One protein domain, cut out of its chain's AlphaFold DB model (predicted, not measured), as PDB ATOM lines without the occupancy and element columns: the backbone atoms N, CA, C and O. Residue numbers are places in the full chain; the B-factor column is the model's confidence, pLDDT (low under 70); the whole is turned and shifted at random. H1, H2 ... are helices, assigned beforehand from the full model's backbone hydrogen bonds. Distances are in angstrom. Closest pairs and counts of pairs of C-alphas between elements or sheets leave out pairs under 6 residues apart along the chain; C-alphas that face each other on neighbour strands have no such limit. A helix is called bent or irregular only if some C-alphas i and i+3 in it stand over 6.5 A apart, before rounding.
ATOM      1  N   LYS A  52      62.370   1.526  -1.019       91.88
ATOM      2  CA  LYS A  52      62.229   0.080  -0.755       91.88
ATOM      3  C   LYS A  52      60.772  -0.400  -0.578       91.88
ATOM      4  O   LYS A  52      60.410  -1.357  -1.252       91.88
ATOM      5  N   PRO A  53      59.908   0.237   0.249       93.12
ATOM      6  CA  PRO A  53      58.517  -0.206   0.375       93.12
ATOM      7  C   PRO A  53      57.736  -0.083  -0.937       93.12
ATOM      8  O   PRO A  53      56.914  -0.940  -1.226       93.12
ATOM      9  N   PHE A  54      58.027   0.929  -1.758       94.94
ATOM     10  CA  PHE A  54      57.369   1.080  -3.053       94.94
ATOM     11  C   PHE A  54      57.803   0.003  -4.055       94.94
ATOM     12  O   PHE A  54      56.962  -0.514  -4.777       94.94
ATOM     13  N   ILE A  55      59.078  -0.400  -4.049       95.88
ATOM     14  CA  ILE A  55      59.560  -1.523  -4.873       95.88
ATOM     15  C   ILE A  55      58.834  -2.822  -4.499       95.88
ATOM     16  O   ILE A  55      58.408  -3.556  -5.385       95.88
ATOM     17  N   TYR A  56      58.626  -3.089  -3.205       97.06
ATOM     18  CA  TYR A  56      57.834  -4.251  -2.785       97.06
ATOM     19  C   TYR A  56      56.379  -4.170  -3.263       97.06
ATOM     20  O   TYR A  56      55.837  -5.181  -3.701       97.06
ATOM     21  N   CYS A  57      55.760  -2.982  -3.243       97.06
ATOM     22  CA  CYS A  57      54.426  -2.783  -3.816       97.06
ATOM     23  C   CYS A  57      54.396  -3.047  -5.330       97.06
ATOM     24  O   CYS A  57      53.434  -3.650  -5.793       97.06
ATOM     25  N   ILE A  58      55.441  -2.663  -6.073       97.88
ATOM     26  CA  ILE A  58      55.583  -2.955  -7.511       97.88
ATOM     27  C   ILE A  58      55.625  -4.454  -7.759       97.88
ATOM     28  O   ILE A  58      54.805  -4.962  -8.516       97.88
ATOM     29  N   ILE A  59      56.511  -5.170  -7.068       98.31
ATOM     30  CA  ILE A  59      56.643  -6.624  -7.224       98.31
ATOM     31  C   ILE A  59      55.321  -7.325  -6.885       98.31
ATOM     32  O   ILE A  59      54.854  -8.162  -7.656       98.31
ATOM     33  N   LEU A  60      54.688  -6.954  -5.767       97.88
ATOM     34  CA  LEU A  60      53.394  -7.508  -5.368       97.88
ATOM     35  C   LEU A  60      52.311  -7.236  -6.422       97.88
ATOM     36  O   LEU A  60      51.563  -8.142  -6.774       97.88
ATOM     37  N   SER A  61      52.245  -6.009  -6.940       98.00
ATOM     38  CA  SER A  61      51.260  -5.620  -7.954       98.00
ATOM     39  C   SER A  61      51.453  -6.391  -9.252       98.00
ATOM     40  O   SER A  61      50.477  -6.898  -9.792       98.00
ATOM     41  N   SER A  62      52.697  -6.546  -9.717       98.19
ATOM     42  CA  SER A  62      53.021  -7.359 -10.892       98.19
ATOM     43  C   SER A  62      52.574  -8.806 -10.717       98.19
ATOM     44  O   SER A  62      51.910  -9.345 -11.596       98.19
ATOM     45  N   ILE A  63      52.890  -9.426  -9.574       98.50
ATOM     46  CA  ILE A  63      52.485 -10.809  -9.294       98.50
ATOM     47  C   ILE A  63      50.962 -10.934  -9.329       98.50
ATOM     48  O   ILE A  63      50.452 -11.831  -9.998       98.50
ATOM     49  N   LEU A  64      50.234 -10.043  -8.650       98.31
ATOM     50  CA  LEU A  64      48.771 -10.094  -8.604       98.31
ATOM     51  C   LEU A  64      48.146  -9.907  -9.990       98.31
ATOM     52  O   LEU A  64      47.294 -10.704 -10.377       98.31
ATOM     53  N   ILE A  65      48.602  -8.902 -10.742       98.38
ATOM     54  CA  ILE A  65      48.116  -8.608 -12.093       98.38
ATOM     55  C   ILE A  65      48.313  -9.817 -13.012       98.38
ATOM     56  O   ILE A  65      47.348 -10.335 -13.571       98.38
ATOM     57  N   PHE A  66      49.538 -10.333 -13.121       98.19
ATOM     58  CA  PHE A  66      49.807 -11.444 -14.034       98.19
ATOM     59  C   PHE A  66      49.161 -12.753 -13.578       98.19
ATOM     60  O   PHE A  66      48.703 -13.526 -14.415       98.19
ATOM     61  N   SER A  67      49.053 -12.995 -12.267       98.31
ATOM     62  CA  SER A  67      48.368 -14.190 -11.757       98.31
ATOM     63  C   SER A  67      46.882 -14.182 -12.116       98.31
ATOM     64  O   SER A  67      46.365 -15.193 -12.586       98.31
ATOM     65  N   VAL A  68      46.198 -13.047 -11.934       98.56
ATOM     66  CA  VAL A  68      44.775 -12.918 -12.282       98.56
ATOM     67  C   VAL A  68      44.568 -12.999 -13.795       98.56
ATOM     68  O   VAL A  68      43.650 -13.691 -14.237       98.56
ATOM     69  N   LEU A  69      45.442 -12.371 -14.589       98.44
ATOM     70  CA  LEU A  69      45.401 -12.456 -16.051       98.44
ATOM     71  C   LEU A  69      45.498 -13.906 -16.538       98.44
ATOM     72  O   LEU A  69      44.681 -14.347 -17.338       98.44
ATOM     73  N   ILE A  70      46.487 -14.659 -16.047       98.38
ATOM     74  CA  ILE A  70      46.722 -16.037 -16.499       98.38
ATOM     75  C   ILE A  70      45.568 -16.944 -16.068       98.38
ATOM     76  O   ILE A  70      45.058 -17.716 -16.877       98.38
ATOM     77  N   MET A  71      45.125 -16.836 -14.812       98.38
ATOM     78  CA  MET A  71      44.025 -17.653 -14.291       98.38
ATOM     79  C   MET A  71      42.724 -17.445 -15.071       98.38
ATOM     80  O   MET A  71      42.046 -18.416 -15.398       98.38
ATOM     81  N   SER A  72      42.376 -16.192 -15.366       98.50
ATOM     82  CA  SER A  72      41.167 -15.857 -16.126       98.50
ATOM     83  C   SER A  72      41.280 -16.221 -17.603       98.50
ATOM     84  O   SER A  72      40.312 -16.713 -18.174       98.50
ATOM     85  N   GLY A  73      42.455 -16.074 -18.217       98.38
ATOM     86  CA  GLY A  73      42.660 -16.467 -19.609       98.38
ATOM     87  C   GLY A  73      42.595 -17.969 -19.848       98.38
ATOM     88  O   GLY A  73      41.973 -18.397 -20.815       98.38
ATOM     89  N   ILE A  74      43.097 -18.780 -18.911       98.12
ATOM     90  CA  ILE A  74      42.879 -20.234 -18.954       98.12
ATOM     91  C   ILE A  74      41.379 -20.549 -18.935       98.12
ATOM     92  O   ILE A  74      40.944 -21.419 -19.679       98.12
ATOM     93  N   GLN A  75      40.579 -19.839 -18.126       98.12
ATOM     94  CA  GLN A  75      39.120 -20.019 -18.092       98.12
ATOM     95  C   GLN A  75      38.456 -19.589 -19.406       98.12
ATOM     96  O   GLN A  75      37.597 -20.311 -19.906       98.12
ATOM     97  N   GLY A  76      38.872 -18.455 -19.976       97.44
ATOM     98  CA  GLY A  76      38.374 -17.965 -21.263       97.44
ATOM     99  C   GLY A  76      38.668 -18.912 -22.428       97.44
ATOM    100  O   GLY A  76      37.869 -19.008 -23.347       97.44
ATOM    101  N   GLU A  77      39.764 -19.675 -22.378       96.88
ATOM    102  CA  GLU A  77      40.107 -20.665 -23.412       96.88
ATOM    103  C   GLU A  77      39.215 -21.933 -23.368       96.88
ATOM    104  O   GLU A  77      39.149 -22.680 -24.346       96.88
ATOM    105  N   GLN A  78      38.509 -22.194 -22.255       96.81
ATOM    106  CA  GLN A  78      37.701 -23.416 -22.069       96.81
ATOM    107  C   GLN A  78      36.275 -23.347 -22.637       96.81
ATOM    108  O   GLN A  78      35.556 -24.345 -22.569       96.81
ATOM    109  N   ILE A  79      35.842 -22.205 -23.172       96.81
ATOM    110  CA  ILE A  79      34.496 -22.067 -23.755       96.81
ATOM    111  C   ILE A  79      34.386 -22.779 -25.113       96.81
ATOM    112  O   ILE A  79      35.373 -23.299 -25.640       96.81
ATOM    113  N   THR A  80      33.191 -22.827 -25.702       97.56
ATOM    114  CA  THR A  80      33.010 -23.368 -27.062       97.56
ATOM    115  C   THR A  80      33.525 -22.400 -28.134       97.56
ATOM    116  O   THR A  80      33.698 -21.207 -27.888       97.56
ATOM    117  N   VAL A  81      33.811 -22.901 -29.341       97.06
ATOM    118  CA  VAL A  81      34.278 -22.035 -30.442       97.06
ATOM    119  C   VAL A  81      33.161 -21.086 -30.878       97.06
ATOM    120  O   VAL A  81      33.424 -19.919 -31.159       97.06
ATOM    121  N   GLU A  82      31.921 -21.570 -30.884       96.81
ATOM    122  CA  GLU A  82      30.728 -20.802 -31.223       96.81
ATOM    123  C   GLU A  82      30.516 -19.637 -30.243       96.81
ATOM    124  O   GLU A  82      30.351 -18.498 -30.679       96.81
ATOM    125  N   GLU A  83      30.596 -19.894 -28.932       97.06
ATOM    126  CA  GLU A  83      30.534 -18.844 -27.902       97.06
ATOM    127  C   GLU A  83      31.691 -17.849 -28.048       97.06
ATOM    128  O   GLU A  83      31.485 -16.640 -27.957       97.06
ATOM    129  N   ALA A  84      32.907 -18.337 -28.322       97.44
ATOM    130  CA  ALA A  84      34.065 -17.467 -28.483       97.44
ATOM    131  C   ALA A  84      33.886 -16.495 -29.658       97.44
ATOM    132  O   ALA A  84      34.141 -15.302 -29.519       97.44
ATOM    133  N   GLN A  85      33.394 -16.985 -30.798       96.69
ATOM    134  CA  GLN A  85      33.120 -16.156 -31.973       96.69
ATOM    135  C   GLN A  85      32.033 -15.108 -31.711       96.69
ATOM    136  O   GLN A  85      32.158 -13.982 -32.188       96.69
ATOM    137  N   GLN A  86      30.994 -15.447 -30.944       96.56
ATOM    138  CA  GLN A  86      29.954 -14.491 -30.547       96.56
ATOM    139  C   GLN A  86      30.526 -13.351 -29.702       96.56
ATOM    140  O   GLN A  86      30.323 -12.186 -30.038       96.56
ATOM    141  N   ILE A  87      31.314 -13.678 -28.675       96.19
ATOM    142  CA  ILE A  87      31.962 -12.675 -27.819       96.19
ATOM    143  C   ILE A  87      32.912 -11.789 -28.637       96.19
ATOM    144  O   ILE A  87      32.942 -10.575 -28.448       96.19
ATOM    145  N   LEU A  88      33.668 -12.361 -29.583       94.00
ATOM    146  CA  LEU A  88      34.541 -11.565 -30.451       94.00
ATOM    147  C   LEU A  88      33.769 -10.569 -31.318       94.00
ATOM    148  O   LEU A  88      34.205  -9.428 -31.451       94.00
ATOM    149  N   MET A  89      32.627 -10.978 -31.874       92.88
ATOM    150  CA  MET A  89      31.769 -10.080 -32.648       92.88
ATOM    151  C   MET A  89      31.218  -8.939 -31.785       92.88
ATOM    152  O   MET A  89      31.129  -7.806 -32.253       92.88
ATOM    153  N   GLU A  90      30.862  -9.202 -30.527       93.38
ATOM    154  CA  GLU A  90      30.436  -8.155 -29.588       93.38
ATOM    155  C   GLU A  90      31.564  -7.150 -29.328       93.38
ATOM    156  O   GLU A  90      31.353  -5.945 -29.466       93.38
ATOM    157  N   ILE A  91      32.781  -7.633 -29.060       90.31
ATOM    158  CA  ILE A  91      33.952  -6.776 -28.827       90.31
ATOM    159  C   ILE A  91      34.271  -5.938 -30.061       90.31
ATOM    160  O   ILE A  91      34.464  -4.733 -29.939       90.31
ATOM    161  N   GLU A  92      34.316  -6.542 -31.251       87.94
ATOM    162  CA  GLU A  92      34.624  -5.830 -32.496       87.94
ATOM    163  C   GLU A  92      33.613  -4.708 -32.772       87.94
ATOM    164  O   GLU A  92      34.000  -3.613 -33.183       87.94
ATOM    165  N   ASN A  93      32.333  -4.931 -32.462       88.19
ATOM    166  CA  ASN A  93      31.304  -3.898 -32.572       88.19
ATOM    167  C   ASN A  93      31.482  -2.762 -31.551       88.19
ATOM    168  O   ASN A  93      31.144  -1.617 -31.853       88.19
ATOM    169  N   GLU A  94      32.015  -3.052 -30.362       85.88
ATOM    170  CA  GLU A  94      32.320  -2.030 -29.358       85.88
ATOM    171  C   GLU A  94      33.573  -1.220 -29.720       85.88
ATOM    172  O   GLU A  94      33.544   0.010 -29.649       85.88
ATOM    173  N   VAL A  95      34.662  -1.882 -30.130       82.19
ATOM    174  CA  VAL A  95      35.983  -1.241 -30.295       82.19
ATOM    175  C   VAL A  95      36.328  -0.846 -31.730       82.19
ATOM    176  O   VAL A  95      37.274  -0.086 -31.935       82.19
ATOM    177  N   GLY A  96      35.572  -1.299 -32.734       76.44
ATOM    178  CA  GLY A  96      35.908  -1.125 -34.154       76.44
ATOM    179  C   GLY A  96      36.082   0.332 -34.600       76.44
ATOM    180  O   GLY A  96      36.845   0.607 -35.521       76.44
ATOM    181  N   ASN A  97      35.448   1.281 -33.902       81.94
ATOM    182  CA  ASN A  97      35.532   2.718 -34.193       81.94
ATOM    183  C   ASN A  97      36.345   3.516 -33.159       81.94
ATOM    184  O   ASN A  97      36.242   4.743 -33.114       81.94
ATOM    185  N   PHE A  98      37.118   2.856 -32.293       87.94
ATOM    186  CA  PHE A  98      37.903   3.561 -31.279       87.94
ATOM    187  C   PHE A  98      39.034   4.367 -31.920       87.94
ATOM    188  O   PHE A  98      39.849   3.832 -32.673       87.94
ATOM    189  N   THR A  99      39.119   5.649 -31.571       90.56
ATOM    190  CA  THR A  99      40.258   6.513 -31.901       90.56
ATOM    191  C   THR A  99      41.342   6.407 -30.827       90.56
ATOM    192  O   THR A  99      41.119   5.832 -29.755       90.56
ATOM    193  N   ALA A 100      42.525   6.988 -31.057       88.50
ATOM    194  CA  ALA A 100      43.586   7.015 -30.036       88.50
ATOM    195  C   ALA A 100      43.108   7.628 -28.708       88.50
ATOM    196  O   ALA A 100      43.495   7.168 -27.630       88.50
ATOM    197  N   LEU A 101      42.242   8.648 -28.772       91.06
ATOM    198  CA  LEU A 101      41.634   9.256 -27.589       91.06
ATOM    199  C   LEU A 101      40.678   8.300 -26.871       91.06
ATOM    200  O   LEU A 101      40.644   8.313 -25.639       91.06
ATOM    201  N   ASN A 102      39.942   7.453 -27.595       92.81
ATOM    202  CA  ASN A 102      39.092   6.435 -26.978       92.81
ATOM    203  C   ASN A 102      39.936   5.419 -26.201       92.81
ATOM    204  O   ASN A 102      39.701   5.267 -25.000       92.81
ATOM    205  N   PHE A 103      40.961   4.829 -26.826       91.25
ATOM    206  CA  PHE A 103      41.879   3.889 -26.163       91.25
ATOM    207  C   PHE A 103      42.545   4.512 -24.930       91.25
ATOM    208  O   PHE A 103      42.490   3.963 -23.828       91.25
ATOM    209  N   PHE A 104      43.098   5.720 -25.083       94.88
ATOM    210  CA  PHE A 104      43.692   6.458 -23.971       94.88
ATOM    211  C   PHE A 104      42.692   6.700 -22.836       94.88
ATOM    212  O   PHE A 104      43.006   6.447 -21.674       94.88
ATOM    213  N   SER A 105      41.496   7.203 -23.149       94.44
ATOM    214  CA  SER A 105      40.502   7.562 -22.135       94.44
ATOM    215  C   SER A 105      39.969   6.342 -21.383       94.44
ATOM    216  O   SER A 105      39.804   6.424 -20.167       94.44
ATOM    217  N   HIS A 106      39.774   5.214 -22.071       93.19
ATOM    218  CA  HIS A 106      39.337   3.956 -21.472       93.19
ATOM    219  C   HIS A 106      40.353   3.471 -20.428       93.19
ATOM    220  O   HIS A 106      40.026   3.316 -19.247       93.19
ATOM    221  N   ASN A 107      41.624   3.369 -20.825       95.56
ATOM    222  CA  ASN A 107      42.698   2.936 -19.932       95.56
ATOM    223  C   ASN A 107      42.989   3.963 -18.825       95.56
ATOM    224  O   ASN A 107      43.309   3.598 -17.688       95.56
ATOM    225  N   LEU A 108      42.836   5.263 -19.104       96.75
ATOM    226  CA  LEU A 108      42.994   6.309 -18.095       96.75
ATOM    227  C   LEU A 108      41.899   6.230 -17.027       96.75
ATOM    228  O   LEU A 108      42.206   6.384 -15.846       96.75
ATOM    229  N   GLN A 109      40.644   5.977 -17.400       96.50
ATOM    230  CA  GLN A 109      39.551   5.807 -16.435       96.50
ATOM    231  C   GLN A 109      39.823   4.624 -15.500       96.50
ATOM    232  O   GLN A 109      39.722   4.773 -14.278       96.50
ATOM    233  N   ILE A 110      40.258   3.490 -16.058       95.94
ATOM    234  CA  ILE A 110      40.685   2.313 -15.290       95.94
ATOM    235  C   ILE A 110      41.797   2.690 -14.305       95.94
ATOM    236  O   ILE A 110      41.701   2.384 -13.109       95.94
ATOM    237  N   ALA A 111      42.832   3.388 -14.772       95.94
ATOM    238  CA  ALA A 111      43.948   3.801 -13.932       95.94
ATOM    239  C   ALA A 111      43.516   4.776 -12.820       95.94
ATOM    240  O   ALA A 111      43.879   4.596 -11.658       95.94
ATOM    241  N   LEU A 112      42.698   5.784 -13.122       95.62
ATOM    242  CA  LEU A 112      42.248   6.769 -12.134       95.62
ATOM    243  C   LEU A 112      41.431   6.135 -11.004       95.62
ATOM    244  O   LEU A 112      41.668   6.448  -9.836       95.62
ATOM    245  N   ILE A 113      40.518   5.212 -11.322       95.38
ATOM    246  CA  ILE A 113      39.768   4.459 -10.302       95.38
ATOM    247  C   ILE A 113      40.738   3.620  -9.461       95.38
ATOM    248  O   ILE A 113      40.634   3.567  -8.235       95.38
ATOM    249  N   SER A 114      41.738   3.029 -10.110       94.12
ATOM    250  CA  SER A 114      42.713   2.138  -9.481       94.12
ATOM    251  C   SER A 114      43.714   2.842  -8.554       94.12
ATOM    252  O   SER A 114      44.379   2.176  -7.758       94.12
ATOM    253  N   PHE A 115      43.797   4.177  -8.594       91.56
ATOM    254  CA  PHE A 115      44.540   4.989  -7.619       91.56
ATOM    255  C   PHE A 115      43.839   5.091  -6.257       91.56
ATOM    256  O   PHE A 115      44.488   5.447  -5.269       91.56
ATOM    257  N   ILE A 116      42.530   4.820  -6.188       93.06
ATOM    258  CA  ILE A 116      41.772   4.861  -4.935       93.06
ATOM    259  C   ILE A 116      42.166   3.633  -4.104       93.06
ATOM    260  O   ILE A 116      41.881   2.510  -4.515       93.06
ATOM    261  N   PRO A 117      42.778   3.793  -2.920       91.31
ATOM    262  CA  PRO A 117      43.225   2.651  -2.132       91.31
ATOM    263  C   PRO A 117      42.073   1.697  -1.789       91.31
ATOM    264  O   PRO A 117      40.963   2.145  -1.502       91.31
ATOM    265  N   ILE A 118      42.351   0.390  -1.753       90.38
ATOM    266  CA  ILE A 118      41.384  -0.698  -1.493       90.38
ATOM    267  C   ILE A 118      40.374  -0.872  -2.636       90.38
ATOM    268  O   ILE A 118      40.402  -1.904  -3.303       90.38
ATOM    269  N   ILE A 119      39.520   0.123  -2.892       92.50
ATOM    270  CA  ILE A 119      38.478   0.064  -3.933       92.50
ATOM    271  C   ILE A 119      39.119  -0.102  -5.310       92.50
ATOM    272  O   ILE A 119      38.777  -1.012  -6.061       92.50
ATOM    273  N   GLY A 120      40.106   0.735  -5.609       91.88
ATOM    274  CA  GLY A 120      40.861   0.693  -6.848       91.88
ATOM    275  C   GLY A 120      41.683  -0.582  -7.006       91.88
ATOM    276  O   GLY A 120      41.822  -1.080  -8.116       91.88
ATOM    277  N   SER A 121      42.172  -1.168  -5.908       93.81
ATOM    278  CA  SER A 121      42.853  -2.466  -5.964       93.81
ATOM    279  C   SER A 121      41.911  -3.584  -6.404       93.81
ATOM    280  O   SER A 121      42.285  -4.383  -7.254       93.81
ATOM    281  N   VAL A 122      40.691  -3.632  -5.860       96.00
ATOM    282  CA  VAL A 122      39.677  -4.616  -6.275       96.00
ATOM    283  C   VAL A 122      39.260  -4.375  -7.725       96.00
ATOM    284  O   VAL A 122      39.204  -5.323  -8.503       96.00
ATOM    285  N   TRP A 123      39.037  -3.112  -8.100       95.94
ATOM    286  CA  TRP A 123      38.693  -2.732  -9.470       95.94
ATOM    287  C   TRP A 123      39.759  -3.162 -10.481       95.94
ATOM    288  O   TRP A 123      39.430  -3.802 -11.473       95.94
ATOM    289  N   MET A 124      41.037  -2.890 -10.208       96.69
ATOM    290  CA  MET A 124      42.139  -3.286 -11.088       96.69
ATOM    291  C   MET A 124      42.203  -4.806 -11.281       96.69
ATOM    292  O   MET A 124      42.387  -5.273 -12.399       96.69
ATOM    293  N   LEU A 125      42.022  -5.597 -10.217       97.38
ATOM    294  CA  LEU A 125      42.009  -7.060 -10.343       97.38
ATOM    295  C   LEU A 125      40.780  -7.563 -11.112       97.38
ATOM    296  O   LEU A 125      40.895  -8.522 -11.868       97.38
ATOM    297  N   PHE A 126      39.627  -6.911 -10.964       98.00
ATOM    298  CA  PHE A 126      38.440  -7.214 -11.765       98.00
ATOM    299  C   PHE A 126      38.662  -6.917 -13.254       98.00
ATOM    300  O   PHE A 126      38.395  -7.773 -14.092       98.00
ATOM    301  N   VAL A 127      39.215  -5.747 -13.587       97.56
ATOM    302  CA  VAL A 127      39.593  -5.410 -14.968       97.56
ATOM    303  C   VAL A 127      40.567  -6.450 -15.510       97.56
ATOM    304  O   VAL A 127      40.346  -6.995 -16.586       97.56
ATOM    305  N   GLN A 128      41.578  -6.814 -14.722       97.88
ATOM    306  CA  GLN A 128      42.578  -7.787 -15.132       97.88
ATOM    307  C   GLN A 128      42.006  -9.184 -15.391       97.88
ATOM    308  O   GLN A 128      42.490  -9.889 -16.281       97.88
ATOM    309  N   TYR A 129      40.993  -9.576 -14.616       98.56
ATOM    310  CA  TYR A 129      40.249 -10.812 -14.826       98.56
ATOM    311  C   TYR A 129      39.514 -10.776 -16.169       98.56
ATOM    312  O   TYR A 129      39.648 -11.702 -16.960       98.56
ATOM    313  N   ASN A 130      38.794  -9.693 -16.470       97.31
ATOM    314  CA  ASN A 130      38.086  -9.575 -17.746       97.31
ATOM    315  C   ASN A 130      39.058  -9.547 -18.930       97.31
ATOM    316  O   ASN A 130      38.860 -10.276 -19.895       97.31
ATOM    317  N   THR A 131      40.149  -8.780 -18.843       96.44
ATOM    318  CA  THR A 131      41.164  -8.731 -19.902       96.44
ATOM    319  C   THR A 131      41.783 -10.105 -20.150       96.44
ATOM    320  O   THR A 131      41.883 -10.529 -21.297       96.44
ATOM    321  N   GLY A 132      42.174 -10.826 -19.094       98.12
ATOM    322  CA  GLY A 132      42.722 -12.172 -19.244       98.12
ATOM    323  C   GLY A 132      41.709 -13.133 -19.860       98.12
ATOM    324  O   GLY A 132      42.042 -13.809 -20.831       98.12
ATOM    325  N   TYR A 133      40.464 -13.124 -19.374       98.50
ATOM    326  CA  TYR A 133      39.366 -13.916 -19.933       98.50
ATOM    327  C   TYR A 133      39.190 -13.665 -21.434       98.50
ATOM    328  O   TYR A 133      39.210 -14.615 -22.214       98.50
ATOM    329  N   ILE A 134      39.127 -12.399 -21.857       97.19
ATOM    330  CA  ILE A 134      39.014 -12.021 -23.270       97.19
ATOM    331  C   ILE A 134      40.210 -12.515 -24.098       97.19
ATOM    332  O   ILE A 134      40.014 -13.036 -25.193       97.19
ATOM    333  N   ILE A 135      41.444 -12.451 -23.587       97.56
ATOM    334  CA  ILE A 135      42.612 -13.025 -24.283       97.56
ATOM    335  C   ILE A 135      42.449 -14.542 -24.484       97.56
ATOM    336  O   ILE A 135      42.788 -15.065 -25.547       97.56
ATOM    337  N   GLY A 136      41.907 -15.252 -23.490       98.25
ATOM    338  CA  GLY A 136      41.561 -16.673 -23.600       98.25
ATOM    339  C   GLY A 136      40.507 -16.949 -24.676       98.25
ATOM    340  O   GLY A 136      40.675 -17.863 -25.484       98.25
ATOM    341  N   VAL A 137      39.470 -16.110 -24.742       98.31
ATOM    342  CA  VAL A 137      38.434 -16.153 -25.789       98.31
ATOM    343  C   VAL A 137      39.055 -15.971 -27.177       98.31
ATOM    344  O   VAL A 137      38.785 -16.763 -28.081       98.31
ATOM    345  N   PHE A 138      39.940 -14.985 -27.347       96.75
ATOM    346  CA  PHE A 138      40.670 -14.774 -28.599       96.75
ATOM    347  C   PHE A 138      41.531 -15.983 -28.980       96.75
ATOM    348  O   PHE A 138      41.521 -16.407 -30.138       96.75
ATOM    349  N   ALA A 139      42.251 -16.570 -28.019       97.94
ATOM    350  CA  ALA A 139      43.053 -17.770 -28.254       97.94
ATOM    351  C   ALA A 139      42.180 -18.929 -28.758       97.94
ATOM    352  O   ALA A 139      42.512 -19.567 -29.760       97.94
ATOM    353  N   LYS A 140      41.018 -19.135 -28.125       98.00
ATOM    354  CA  LYS A 140      40.052 -20.163 -28.514       98.00
ATOM    355  C   LYS A 140      39.477 -19.932 -29.911       98.00
ATOM    356  O   LYS A 140      39.461 -20.864 -30.715       98.00
ATOM    357  N   ALA A 141      39.029 -18.715 -30.204       97.19
ATOM    358  CA  ALA A 141      38.393 -18.372 -31.473       97.19
ATOM    359  C   ALA A 141      39.352 -18.481 -32.669       97.19
ATOM    360  O   ALA A 141      38.955 -18.948 -33.736       97.19
ATOM    361  N   PHE A 142      40.618 -18.091 -32.493       95.25
ATOM    362  CA  PHE A 142      41.634 -18.166 -33.547       95.25
ATOM    363  C   PHE A 142      42.403 -19.495 -33.581       95.25
ATOM    364  O   PHE A 142      43.250 -19.685 -34.454       95.25
ATOM    365  N   GLY A 143      42.142 -20.414 -32.645       95.62
ATOM    366  CA  GLY A 143      42.884 -21.673 -32.531       95.62
ATOM    367  C   GLY A 143      44.374 -21.471 -32.220       95.62
ATOM    368  O   GLY A 143      45.211 -22.260 -32.660       95.62
ATOM    369  N   LEU A 144      44.715 -20.398 -31.502       96.12
ATOM    370  CA  LEU A 144      46.083 -20.052 -31.120       96.12
ATOM    371  C   LEU A 144      46.402 -20.570 -29.718       96.12
ATOM    372  O   LEU A 144      45.526 -20.699 -28.871       96.12
ATOM    373  N   ASN A 145      47.684 -20.806 -29.436       96.44
ATOM    374  CA  ASN A 145      48.111 -21.101 -28.073       96.44
ATOM    375  C   ASN A 145      47.930 -19.862 -27.175       96.44
ATOM    376  O   ASN A 145      48.518 -18.810 -27.450       96.44
ATOM    377  N   PHE A 146      47.183 -20.009 -26.077       96.00
ATOM    378  CA  PHE A 146      46.911 -18.930 -25.123       96.00
ATOM    379  C   PHE A 146      48.172 -18.224 -24.602       96.00
ATOM    380  O   PHE A 146      48.232 -16.992 -24.595       96.00
ATOM    381  N   PHE A 147      49.206 -18.971 -24.199       96.81
ATOM    382  CA  PHE A 147      50.430 -18.376 -23.651       96.81
ATOM    383  C   PHE A 147      51.205 -17.588 -24.711       96.81
ATOM    384  O   PHE A 147      51.712 -16.504 -24.416       96.81
ATOM    385  N   SER A 148      51.266 -18.090 -25.947       96.50
ATOM    386  CA  SER A 148      51.884 -17.376 -27.069       96.50
ATOM    387  C   SER A 148      51.149 -16.077 -27.397       96.50
ATOM    388  O   SER A 148      51.798 -15.041 -27.543       96.50
ATOM    389  N   LEU A 149      49.814 -16.109 -27.474       96.62
ATOM    390  CA  LEU A 149      49.006 -14.916 -27.739       96.62
ATOM    391  C   LEU A 149      49.138 -13.891 -26.606       96.62
ATOM    392  O   LEU A 149      49.358 -12.710 -26.859       96.62
ATOM    393  N   THR A 150      49.086 -14.352 -25.357       96.75
ATOM    394  CA  THR A 150      49.287 -13.504 -24.178       96.75
ATOM    395  C   THR A 150      50.649 -12.816 -24.215       96.75
ATOM    396  O   THR A 150      50.737 -11.609 -24.001       96.75
ATOM    397  N   LEU A 151      51.721 -13.553 -24.526       96.69
ATOM    398  CA  LEU A 151      53.064 -12.982 -24.625       96.69
ATOM    399  C   LEU A 151      53.171 -11.960 -25.764       96.69
ATOM    400  O   LEU A 151      53.844 -10.947 -25.599       96.69
ATOM    401  N   LEU A 152      52.499 -12.201 -26.893       95.19
ATOM    402  CA  LEU A 152      52.450 -11.261 -28.011       95.19
ATOM    403  C   LEU A 152      51.744  -9.955 -27.619       95.19
ATOM    404  O   LEU A 152      52.274  -8.877 -27.879       95.19
ATOM    405  N   ILE A 153      50.588 -10.050 -26.960       93.81
ATOM    406  CA  ILE A 153      49.815  -8.885 -26.509       93.81
ATOM    407  C   ILE A 153      50.612  -8.093 -25.469       93.81
ATOM    408  O   ILE A 153      50.808  -6.890 -25.636       93.81
ATOM    409  N   LEU A 154      51.141  -8.757 -24.439       95.75
ATOM    410  CA  LEU A 154      51.923  -8.101 -23.384       95.75
ATOM    411  C   LEU A 154      53.268  -7.561 -23.884       95.75
ATOM    412  O   LEU A 154      53.755  -6.560 -23.365       95.75
ATOM    413  N   GLY A 155      53.876  -8.225 -24.869       95.00
ATOM    414  CA  GLY A 155      55.130  -7.814 -25.497       95.00
ATOM    415  C   GLY A 155      54.967  -6.723 -26.554       95.00
ATOM    416  O   GLY A 155      55.968  -6.147 -26.985       95.00
ATOM    417  N   SER A 156      53.734  -6.421 -26.972       93.56
ATOM    418  CA  SER A 156      53.453  -5.300 -27.868       93.56
ATOM    419  C   SER A 156      53.817  -3.968 -27.195       93.56
ATOM    420  O   SER A 156      53.761  -3.860 -25.965       93.56
ATOM    421  N   PRO A 157      54.174  -2.915 -27.956       92.69
ATOM    422  CA  PRO A 157      54.505  -1.625 -27.357       92.69
ATOM    423  C   PRO A 157      53.364  -1.058 -26.498       92.69
ATOM    424  O   PRO A 157      53.620  -0.532 -25.416       92.69
ATOM    425  N   THR A 158      52.114  -1.215 -26.946       92.06
ATOM    426  CA  THR A 158      50.920  -0.824 -26.186       92.06
ATOM    427  C   THR A 158      50.794  -1.637 -24.902       92.06
ATOM    428  O   THR A 158      50.691  -1.049 -23.826       92.06
ATOM    429  N   GLY A 159      50.905  -2.967 -24.984       94.56
ATOM    430  CA  GLY A 159      50.835  -3.852 -23.821       94.56
ATOM    431  C   GLY A 159      51.898  -3.534 -22.771       94.56
ATOM    432  O   GLY A 159      51.590  -3.442 -21.583       94.56
ATOM    433  N   LEU A 160      53.138  -3.265 -23.188       96.44
ATOM    434  CA  LEU A 160      54.208  -2.872 -22.270       96.44
ATOM    435  C   LEU A 160      53.886  -1.561 -21.543       96.44
ATOM    436  O   LEU A 160      54.071  -1.473 -20.326       96.44
ATOM    437  N   LEU A 161      53.407  -0.545 -22.266       97.06
ATOM    438  CA  LEU A 161      53.075   0.761 -21.691       97.06
ATOM    439  C   LEU A 161      51.874   0.677 -20.743       97.06
ATOM    440  O   LEU A 161      51.934   1.199 -19.626       97.06
ATOM    441  N   GLU A 162      50.818  -0.019 -21.156       96.06
ATOM    442  CA  GLU A 162      49.595  -0.200 -20.378       96.06
ATOM    443  C   GLU A 162      49.861  -0.984 -19.089       96.06
ATOM    444  O   GLU A 162      49.550  -0.511 -17.993       96.06
ATOM    445  N   TYR A 163      50.544  -2.129 -19.169       97.19
ATOM    446  CA  TYR A 163      50.820  -2.934 -17.979       97.19
ATOM    447  C   TYR A 163      51.825  -2.259 -17.046       97.19
ATOM    448  O   TYR A 163      51.691  -2.374 -15.825       97.19
ATOM    449  N   CYS A 164      52.781  -1.475 -17.561       97.88
ATOM    450  CA  CYS A 164      53.603  -0.615 -16.706       97.88
ATOM    451  C   CYS A 164      52.743   0.409 -15.949       97.88
ATOM    452  O   CYS A 164      52.947   0.616 -14.748       97.88
ATOM    453  N   ALA A 165      51.769   1.030 -16.618       98.00
ATOM    454  CA  ALA A 165      50.850   1.977 -15.998       98.00
ATOM    455  C   ALA A 165      49.965   1.313 -14.925       98.00
ATOM    456  O   ALA A 165      49.828   1.848 -13.819       98.00
ATOM    457  N   TYR A 166      49.419   0.128 -15.200       97.88
ATOM    458  CA  TYR A 166      48.576  -0.616 -14.259       97.88
ATOM    459  C   TYR A 166      49.342  -1.107 -13.037       97.88
ATOM    460  O   TYR A 166      48.887  -0.907 -11.907       97.88
ATOM    461  N   ILE A 167      50.548  -1.648 -13.232       98.19
ATOM    462  CA  ILE A 167      51.426  -2.058 -12.130       98.19
ATOM    463  C   ILE A 167      51.744  -0.859 -11.232       98.19
ATOM    464  O   ILE A 167      51.614  -0.963 -10.010       98.19
ATOM    465  N   LEU A 168      52.128   0.289 -11.803       97.75
ATOM    466  CA  LEU A 168      52.421   1.501 -11.028       97.75
ATOM    467  C   LEU A 168      51.201   2.000 -10.250       97.75
ATOM    468  O   LEU A 168      51.328   2.392  -9.090       97.75
ATOM    469  N   THR A 169      50.027   1.955 -10.869       97.31
ATOM    470  CA  THR A 169      48.777   2.418 -10.266       97.31
ATOM    471  C   THR A 169      48.341   1.528  -9.100       97.31
ATOM    472  O   THR A 169      48.075   2.026  -8.003       97.31
ATOM    473  N   LEU A 170      48.349   0.205  -9.282       97.75
ATOM    474  CA  LEU A 170      48.044  -0.740  -8.206       97.75
ATOM    475  C   LEU A 170      49.062  -0.629  -7.057       97.75
ATOM    476  O   LEU A 170      48.697  -0.655  -5.877       97.75
ATOM    477  N   SER A 171      50.332  -0.392  -7.396       97.19
ATOM    478  CA  SER A 171      51.389  -0.143  -6.413       97.19
ATOM    479  C   SER A 171      51.145   1.125  -5.601       97.19
ATOM    480  O   SER A 171      51.454   1.149  -4.407       97.19
ATOM    481  N   GLU A 172      50.604   2.177  -6.223       96.06
ATOM    482  CA  GLU A 172      50.206   3.401  -5.522       96.06
ATOM    483  C   GLU A 172      49.062   3.145  -4.548       96.06
ATOM    484  O   GLU A 172      49.132   3.581  -3.398       96.06
ATOM    485  N   SER A 173      48.067   2.351  -4.940       95.38
ATOM    486  CA  SER A 173      47.016   1.929  -4.014       95.38
ATOM    487  C   SER A 173      47.597   1.261  -2.761       95.38
ATOM    488  O   SER A 173      47.270   1.660  -1.641       95.38
ATOM    489  N   PHE A 174      48.540   0.324  -2.906       96.25
ATOM    490  CA  PHE A 174      49.161  -0.344  -1.755       96.25
ATOM    491  C   PHE A 174      50.071   0.566  -0.923       96.25
ATOM    492  O   PHE A 174      50.012   0.543   0.312       96.25
ATOM    493  N   ILE A 175      50.909   1.389  -1.559       95.75
ATOM    494  CA  ILE A 175      51.852   2.246  -0.827       95.75
ATOM    495  C   ILE A 175      51.123   3.361  -0.066       95.75
ATOM    496  O   ILE A 175      51.567   3.757   1.018       95.75
ATOM    497  N   ILE A 176      49.986   3.842  -0.582       94.88
ATOM    498  CA  ILE A 176      49.132   4.804   0.117       94.88
ATOM    499  C   ILE A 176      48.518   4.152   1.358       94.88
ATOM    500  O   ILE A 176      48.609   4.759   2.425       94.88
ATOM    501  N   VAL A 177      47.994   2.916   1.278       94.88
ATOM    502  CA  VAL A 177      47.523   2.176   2.473       94.88
ATOM    503  C   VAL A 177      48.650   2.036   3.497       94.88
ATOM    504  O   VAL A 177      48.479   2.387   4.667       94.88
ATOM    505  N   TYR A 178      49.836   1.602   3.065       94.94
ATOM    506  CA  TYR A 178      50.996   1.444   3.944       94.94
ATOM    507  C   TYR A 178      51.362   2.747   4.676       94.94
ATOM    508  O   TYR A 178      51.562   2.759   5.896       94.94
ATOM    509  N   PHE A 179      51.436   3.871   3.957       93.81
ATOM    510  CA  PHE A 179      51.740   5.161   4.574       93.81
ATOM    511  C   PHE A 179      50.562   5.753   5.354       93.81
ATOM    512  O   PHE A 179      50.808   6.533   6.277       93.81
ATOM    513  N   ALA A 180      49.317   5.385   5.050       93.38
ATOM    514  CA  ALA A 180      48.145   5.753   5.844       93.38
ATOM    515  C   ALA A 180      48.218   5.121   7.236       93.38
ATOM    516  O   ALA A 180      48.141   5.846   8.230       93.38
ATOM    517  N   VAL A 181      48.522   3.820   7.319       94.75
ATOM    518  CA  VAL A 181      48.756   3.116   8.594       94.75
ATOM    519  C   VAL A 181      49.901   3.763   9.381       94.75
ATOM    520  O   VAL A 181      49.819   3.934  10.596       94.75
ATOM    521  N   LYS A 182      50.952   4.227   8.692       93.12
ATOM    522  CA  LYS A 182      52.077   4.955   9.310       93.12
ATOM    523  C   LYS A 182      51.818   6.441   9.584       93.12
ATOM    524  O   LYS A 182      52.763   7.146   9.939       93.12
ATOM    525  N   LYS A 183      50.589   6.939   9.399       92.31
ATOM    526  CA  LYS A 183      50.205   8.357   9.565       92.31
ATOM    527  C   LYS A 183      51.059   9.334   8.736       92.31
ATOM    528  O   LYS A 183      51.285  10.477   9.120       92.31
ATOM    529  N   LYS A 184      51.556   8.882   7.581       91.25
ATOM    530  CA  LYS A 184      52.437   9.621   6.657       91.25
ATOM    531  C   LYS A 184      51.887   9.695   5.223       91.25
ATOM    532  O   LYS A 184      52.606  10.134   4.328       91.25
ATOM    533  N   ALA A 185      50.623   9.324   4.992       88.25
ATOM    534  CA  ALA A 185      49.996   9.335   3.662       88.25
ATOM    535  C   ALA A 185      50.088  10.701   2.965       88.25
ATOM    536  O   ALA A 185      50.511  10.768   1.814       88.25
ATOM    537  N   ARG A 186      49.808  11.801   3.682       89.62
ATOM    538  CA  ARG A 186      49.891  13.167   3.128       89.62
ATOM    539  C   ARG A 186      51.261  13.472   2.518       89.62
ATOM    540  O   ARG A 186      51.335  14.105   1.473       89.62
ATOM    541  N   MET A 187      52.336  12.988   3.145       88.38
ATOM    542  CA  MET A 187      53.698  13.176   2.647       88.38
ATOM    543  C   MET A 187      53.950  12.398   1.347       88.38
ATOM    544  O   MET A 187      54.618  12.928   0.461       88.38
ATOM    545  N   ARG A 188      53.441  11.161   1.226       90.44
ATOM    546  CA  ARG A 188      53.548  10.359  -0.009       90.44
ATOM    547  C   ARG A 188      52.759  11.017  -1.142       90.44
ATOM    548  O   ARG A 188      53.329  11.253  -2.208       90.44
ATOM    549  N   LEU A 189      51.514  11.405  -0.862       88.62
ATOM    550  CA  LEU A 189      50.619  12.049  -1.824       88.62
ATOM    551  C   LEU A 189      51.226  13.338  -2.391       88.62
ATOM    552  O   LEU A 189      51.372  13.479  -3.604       88.62
ATOM    553  N   SER A 190      51.664  14.254  -1.521       86.50
ATOM    554  CA  SER A 190      52.145  15.569  -1.954       86.50
ATOM    555  C   SER A 190      53.509  15.530  -2.653       86.50
ATOM    556  O   SER A 190      53.836  16.435  -3.416       86.50
ATOM    557  N   LYS A 191      54.349  14.521  -2.379       87.88
ATOM    558  CA  LYS A 191      55.729  14.480  -2.896       87.88
ATOM    559  C   LYS A 191      55.928  13.531  -4.077       87.88
ATOM    560  O   LYS A 191      56.853  13.765  -4.861       87.88
ATOM    561  N   GLN A 192      55.154  12.446  -4.162       91.31
ATOM    562  CA  GLN A 192      55.453  11.318  -5.054       91.31
ATOM    563  C   GLN A 192      54.250  10.857  -5.883       91.31
ATOM    564  O   GLN A 192      54.417  10.733  -7.089       91.31
ATOM    565  N   THR A 193      53.058  10.677  -5.301       93.12
ATOM    566  CA  THR A 193      51.901  10.093  -6.019       93.12
ATOM    567  C   THR A 193      51.509  10.875  -7.279       93.12
ATOM    568  O   THR A 193      51.233  10.268  -8.308       93.12
ATOM    569  N   TRP A 194      51.565  12.213  -7.261       91.44
ATOM    570  CA  TRP A 194      51.285  13.015  -8.463       91.44
ATOM    571  C   TRP A 194      52.292  12.776  -9.600       91.44
ATOM    572  O   TRP A 194      51.930  12.859 -10.769       91.44
ATOM    573  N   LYS A 195      53.550  12.444  -9.277       93.38
ATOM    574  CA  LYS A 195      54.564  12.089 -10.282       93.38
ATOM    575  C   LYS A 195      54.241  10.740 -10.902       93.38
ATOM    576  O   LYS A 195      54.354  10.600 -12.113       93.38
ATOM    577  N   THR A 196      53.806   9.781 -10.084       95.12
ATOM    578  CA  THR A 196      53.337   8.477 -10.564       95.12
ATOM    579  C   THR A 196      52.164   8.646 -11.515       95.12
ATOM    580  O   THR A 196      52.179   8.078 -12.599       95.12
ATOM    581  N   LEU A 197      51.196   9.493 -11.151       95.31
ATOM    582  CA  LEU A 197      50.049   9.804 -11.999       95.31
ATOM    583  C   LEU A 197      50.473  10.412 -13.345       95.31
ATOM    584  O   LEU A 197      49.973   9.987 -14.380       95.31
ATOM    585  N   LEU A 198      51.424  11.351 -13.361       95.56
ATOM    586  CA  LEU A 198      51.936  11.915 -14.617       95.56
ATOM    587  C   LEU A 198      52.654  10.877 -15.490       95.56
ATOM    588  O   LEU A 198      52.477  10.888 -16.705       95.56
ATOM    589  N   ILE A 199      53.441   9.978 -14.889       96.06
ATOM    590  CA  ILE A 199      54.097   8.880 -15.617       96.06
ATOM    591  C   ILE A 199      53.041   7.948 -16.225       96.06
ATOM    592  O   ILE A 199      53.135   7.614 -17.402       96.06
ATOM    593  N   VAL A 200      52.021   7.580 -15.445       97.69
ATOM    594  CA  VAL A 200      50.894   6.744 -15.884       97.69
ATOM    595  C   VAL A 200      50.155   7.392 -17.053       97.69
ATOM    596  O   VAL A 200      49.985   6.751 -18.084       97.69
ATOM    597  N   ILE A 201      49.789   8.673 -16.944       97.62
ATOM    598  CA  ILE A 201      49.139   9.416 -18.037       97.62
ATOM    599  C   ILE A 201      50.017   9.404 -19.294       97.62
ATOM    600  O   ILE A 201      49.510   9.170 -20.386       97.62
ATOM    601  N   GLY A 202      51.328   9.619 -19.144       97.38
ATOM    602  CA  GLY A 202      52.273   9.580 -20.259       97.38
ATOM    603  C   GLY A 202      52.328   8.216 -20.950       97.38
ATOM    604  O   GLY A 202      52.241   8.156 -22.173       97.38
ATOM    605  N   PHE A 203      52.426   7.123 -20.187       97.81
ATOM    606  CA  PHE A 203      52.412   5.767 -20.743       97.81
ATOM    607  C   PHE A 203      51.113   5.458 -21.477       97.81
ATOM    608  O   PHE A 203      51.166   4.983 -22.607       97.81
ATOM    609  N   LEU A 204      49.963   5.777 -20.881       97.25
ATOM    610  CA  LEU A 204      48.663   5.499 -21.487       97.25
ATOM    611  C   LEU A 204      48.409   6.342 -22.738       97.25
ATOM    612  O   LEU A 204      47.828   5.843 -23.697       97.25
ATOM    613  N   LEU A 205      48.860   7.601 -22.760       96.06
ATOM    614  CA  LEU A 205      48.727   8.457 -23.938       96.06
ATOM    615  C   LEU A 205      49.558   7.922 -25.108       96.06
ATOM    616  O   LEU A 205      49.058   7.825 -26.225       96.06
ATOM    617  N   ILE A 206      50.816   7.548 -24.850       95.44
ATOM    618  CA  ILE A 206      51.677   6.945 -25.874       95.44
ATOM    619  C   ILE A 206      51.086   5.602 -26.324       95.44
ATOM    620  O   ILE A 206      51.036   5.345 -27.523       95.44
ATOM    621  N   GLY A 207      50.591   4.785 -25.389       93.50
ATOM    622  CA  GLY A 207      49.940   3.505 -25.678       93.50
ATOM    623  C   GLY A 207      48.745   3.658 -26.617       93.50
ATOM    624  O   GLY A 207      48.729   3.030 -27.670       93.50
ATOM    625  N   GLY A 208      47.811   4.564 -26.304       91.56
ATOM    626  CA  GLY A 208      46.632   4.808 -27.143       91.56
ATOM    627  C   GLY A 208      46.974   5.319 -28.548       91.56
ATOM    628  O   GLY A 208      46.337   4.922 -29.520       91.56
ATOM    629  N   ILE A 209      48.016   6.150 -28.686       90.88
ATOM    630  CA  ILE A 209      48.510   6.588 -30.004       90.88
ATOM    631  C   ILE A 209      49.078   5.404 -30.793       90.88
ATOM    632  O   ILE A 209      48.750   5.238 -31.967       90.88
ATOM    633  N   VAL A 210      49.930   4.586 -30.168       92.00
ATOM    634  CA  VAL A 210      50.541   3.426 -30.831       92.00
ATOM    635  C   VAL A 210      49.483   2.401 -31.239       92.00
ATOM    636  O   VAL A 210      49.562   1.846 -32.333       92.00
ATOM    637  N   GLU A 211      48.473   2.184 -30.402       87.38
ATOM    638  CA  GLU A 211      47.371   1.264 -30.676       87.38
ATOM    639  C   GLU A 211      46.528   1.707 -31.874       87.38
ATOM    640  O   GLU A 211      46.366   0.934 -32.818       87.38
ATOM    641  N   ALA A 212      46.104   2.974 -31.914       87.19
ATOM    642  CA  ALA A 212      45.362   3.507 -33.055       87.19
ATOM    643  C   ALA A 212      46.157   3.399 -34.366       87.19
ATOM    644  O   ALA A 212      45.615   2.967 -35.381       87.19
ATOM    645  N   ILE A 213      47.461   3.707 -34.339       87.75
ATOM    646  CA  ILE A 213      48.341   3.556 -35.510       87.75
ATOM    647  C   ILE A 213      48.433   2.089 -35.950       87.75
ATOM    648  O   ILE A 213      48.419   1.814 -37.148       87.75
ATOM    649  N   THR A 214      48.529   1.153 -35.004       86.38
ATOM    650  CA  THR A 214      48.680  -0.284 -35.294       86.38
ATOM    651  C   THR A 214      47.414  -0.871 -35.920       86.38
ATOM    652  O   THR A 214      47.512  -1.694 -36.826       86.38
ATOM    653  N   ILE A 215      46.237  -0.432 -35.467       82.12
ATOM    654  CA  ILE A 215      44.931  -0.894 -35.966       82.12
ATOM    655  C   ILE A 215      44.523  -0.153 -37.257       82.12
ATOM    656  O   ILE A 215      43.700  -0.645 -38.022       82.12
ATOM    657  N   GLY A 216      45.140   0.996 -37.553       79.12
ATOM    658  CA  GLY A 216      44.791   1.834 -38.707       79.12
ATOM    659  C   GLY A 216      43.638   2.806 -38.434       79.12
ATOM    660  O   GLY A 216      43.042   3.334 -39.373       79.12
TER     661      GLY A 216
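This is residues 52 to 216 of the 220 residues of the protein "zinc_ribbon_2 domain-containing protein" of Candidatus Bathyarchaeota archaeon (UniProt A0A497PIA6). The model is an elongated wedge of helices: H3 and the long hairpin of H6 and H7 form a bundle, and the long helices H1 and H4 meet H6 near the start of each. From there H1 and H4 spread away from the bundle, and the shorter H2 and H5 bridge the widening gap. The printed part has 165 residues with seven named helices, H1 to H7 in chain order, and no named strand; the class is all helix. It is compact, with a radius of gyration of the C-alphas of 16.8 A, and spans 54 by 30 by 23 A.

H1, residues 52 to 77, begins at C-alpha 52 (62.229, 0.080, -0.755) and is 37.9 A long. H2 is residues 81 to 95, H3 residues 100 to 114. H4, residues 119 to 142, measures 34.9 A. H5 is residues 146 to 155. H6, residues 157 to 181, measures 36.7 A. H7, residues 185 to 215, measures 41.2 A and ends at C-alpha 215 (44.931, -0.894, -35.966); it is irregular, with C-alphas 191 and 194 7.3 A apart, and has a kink of 46 degrees near residue 192.

H1 touches H4 at a steep tilt of 38 degrees, the closest C-alphas being Gly 73 and Gly 136, 4.1 A. H2 touches H4, closest at Ala 84 and Val 137, 5.3 A. H6 and H7 form a helical hairpin, closest at Thr 158 and Gly 207, 4.5 A. H3 touches H7, closest at Phe 104 and Gly 208, 4.6 A. H1, with residues 53 to 65 alone, touches H6. H5 touches H4, closest at Ala 139 and Phe 146, 5.1 A. H1 and H7 are apart. Every O i to N i+4 pair is within hydrogen-bond range in H1 to H6, and 24 of 27 in H7.

The C-alphas farthest apart, Glu 82 and Lys 183, are 53.8 A apart. The printed part has no cut, its links are tight, and no printed residue is under 70.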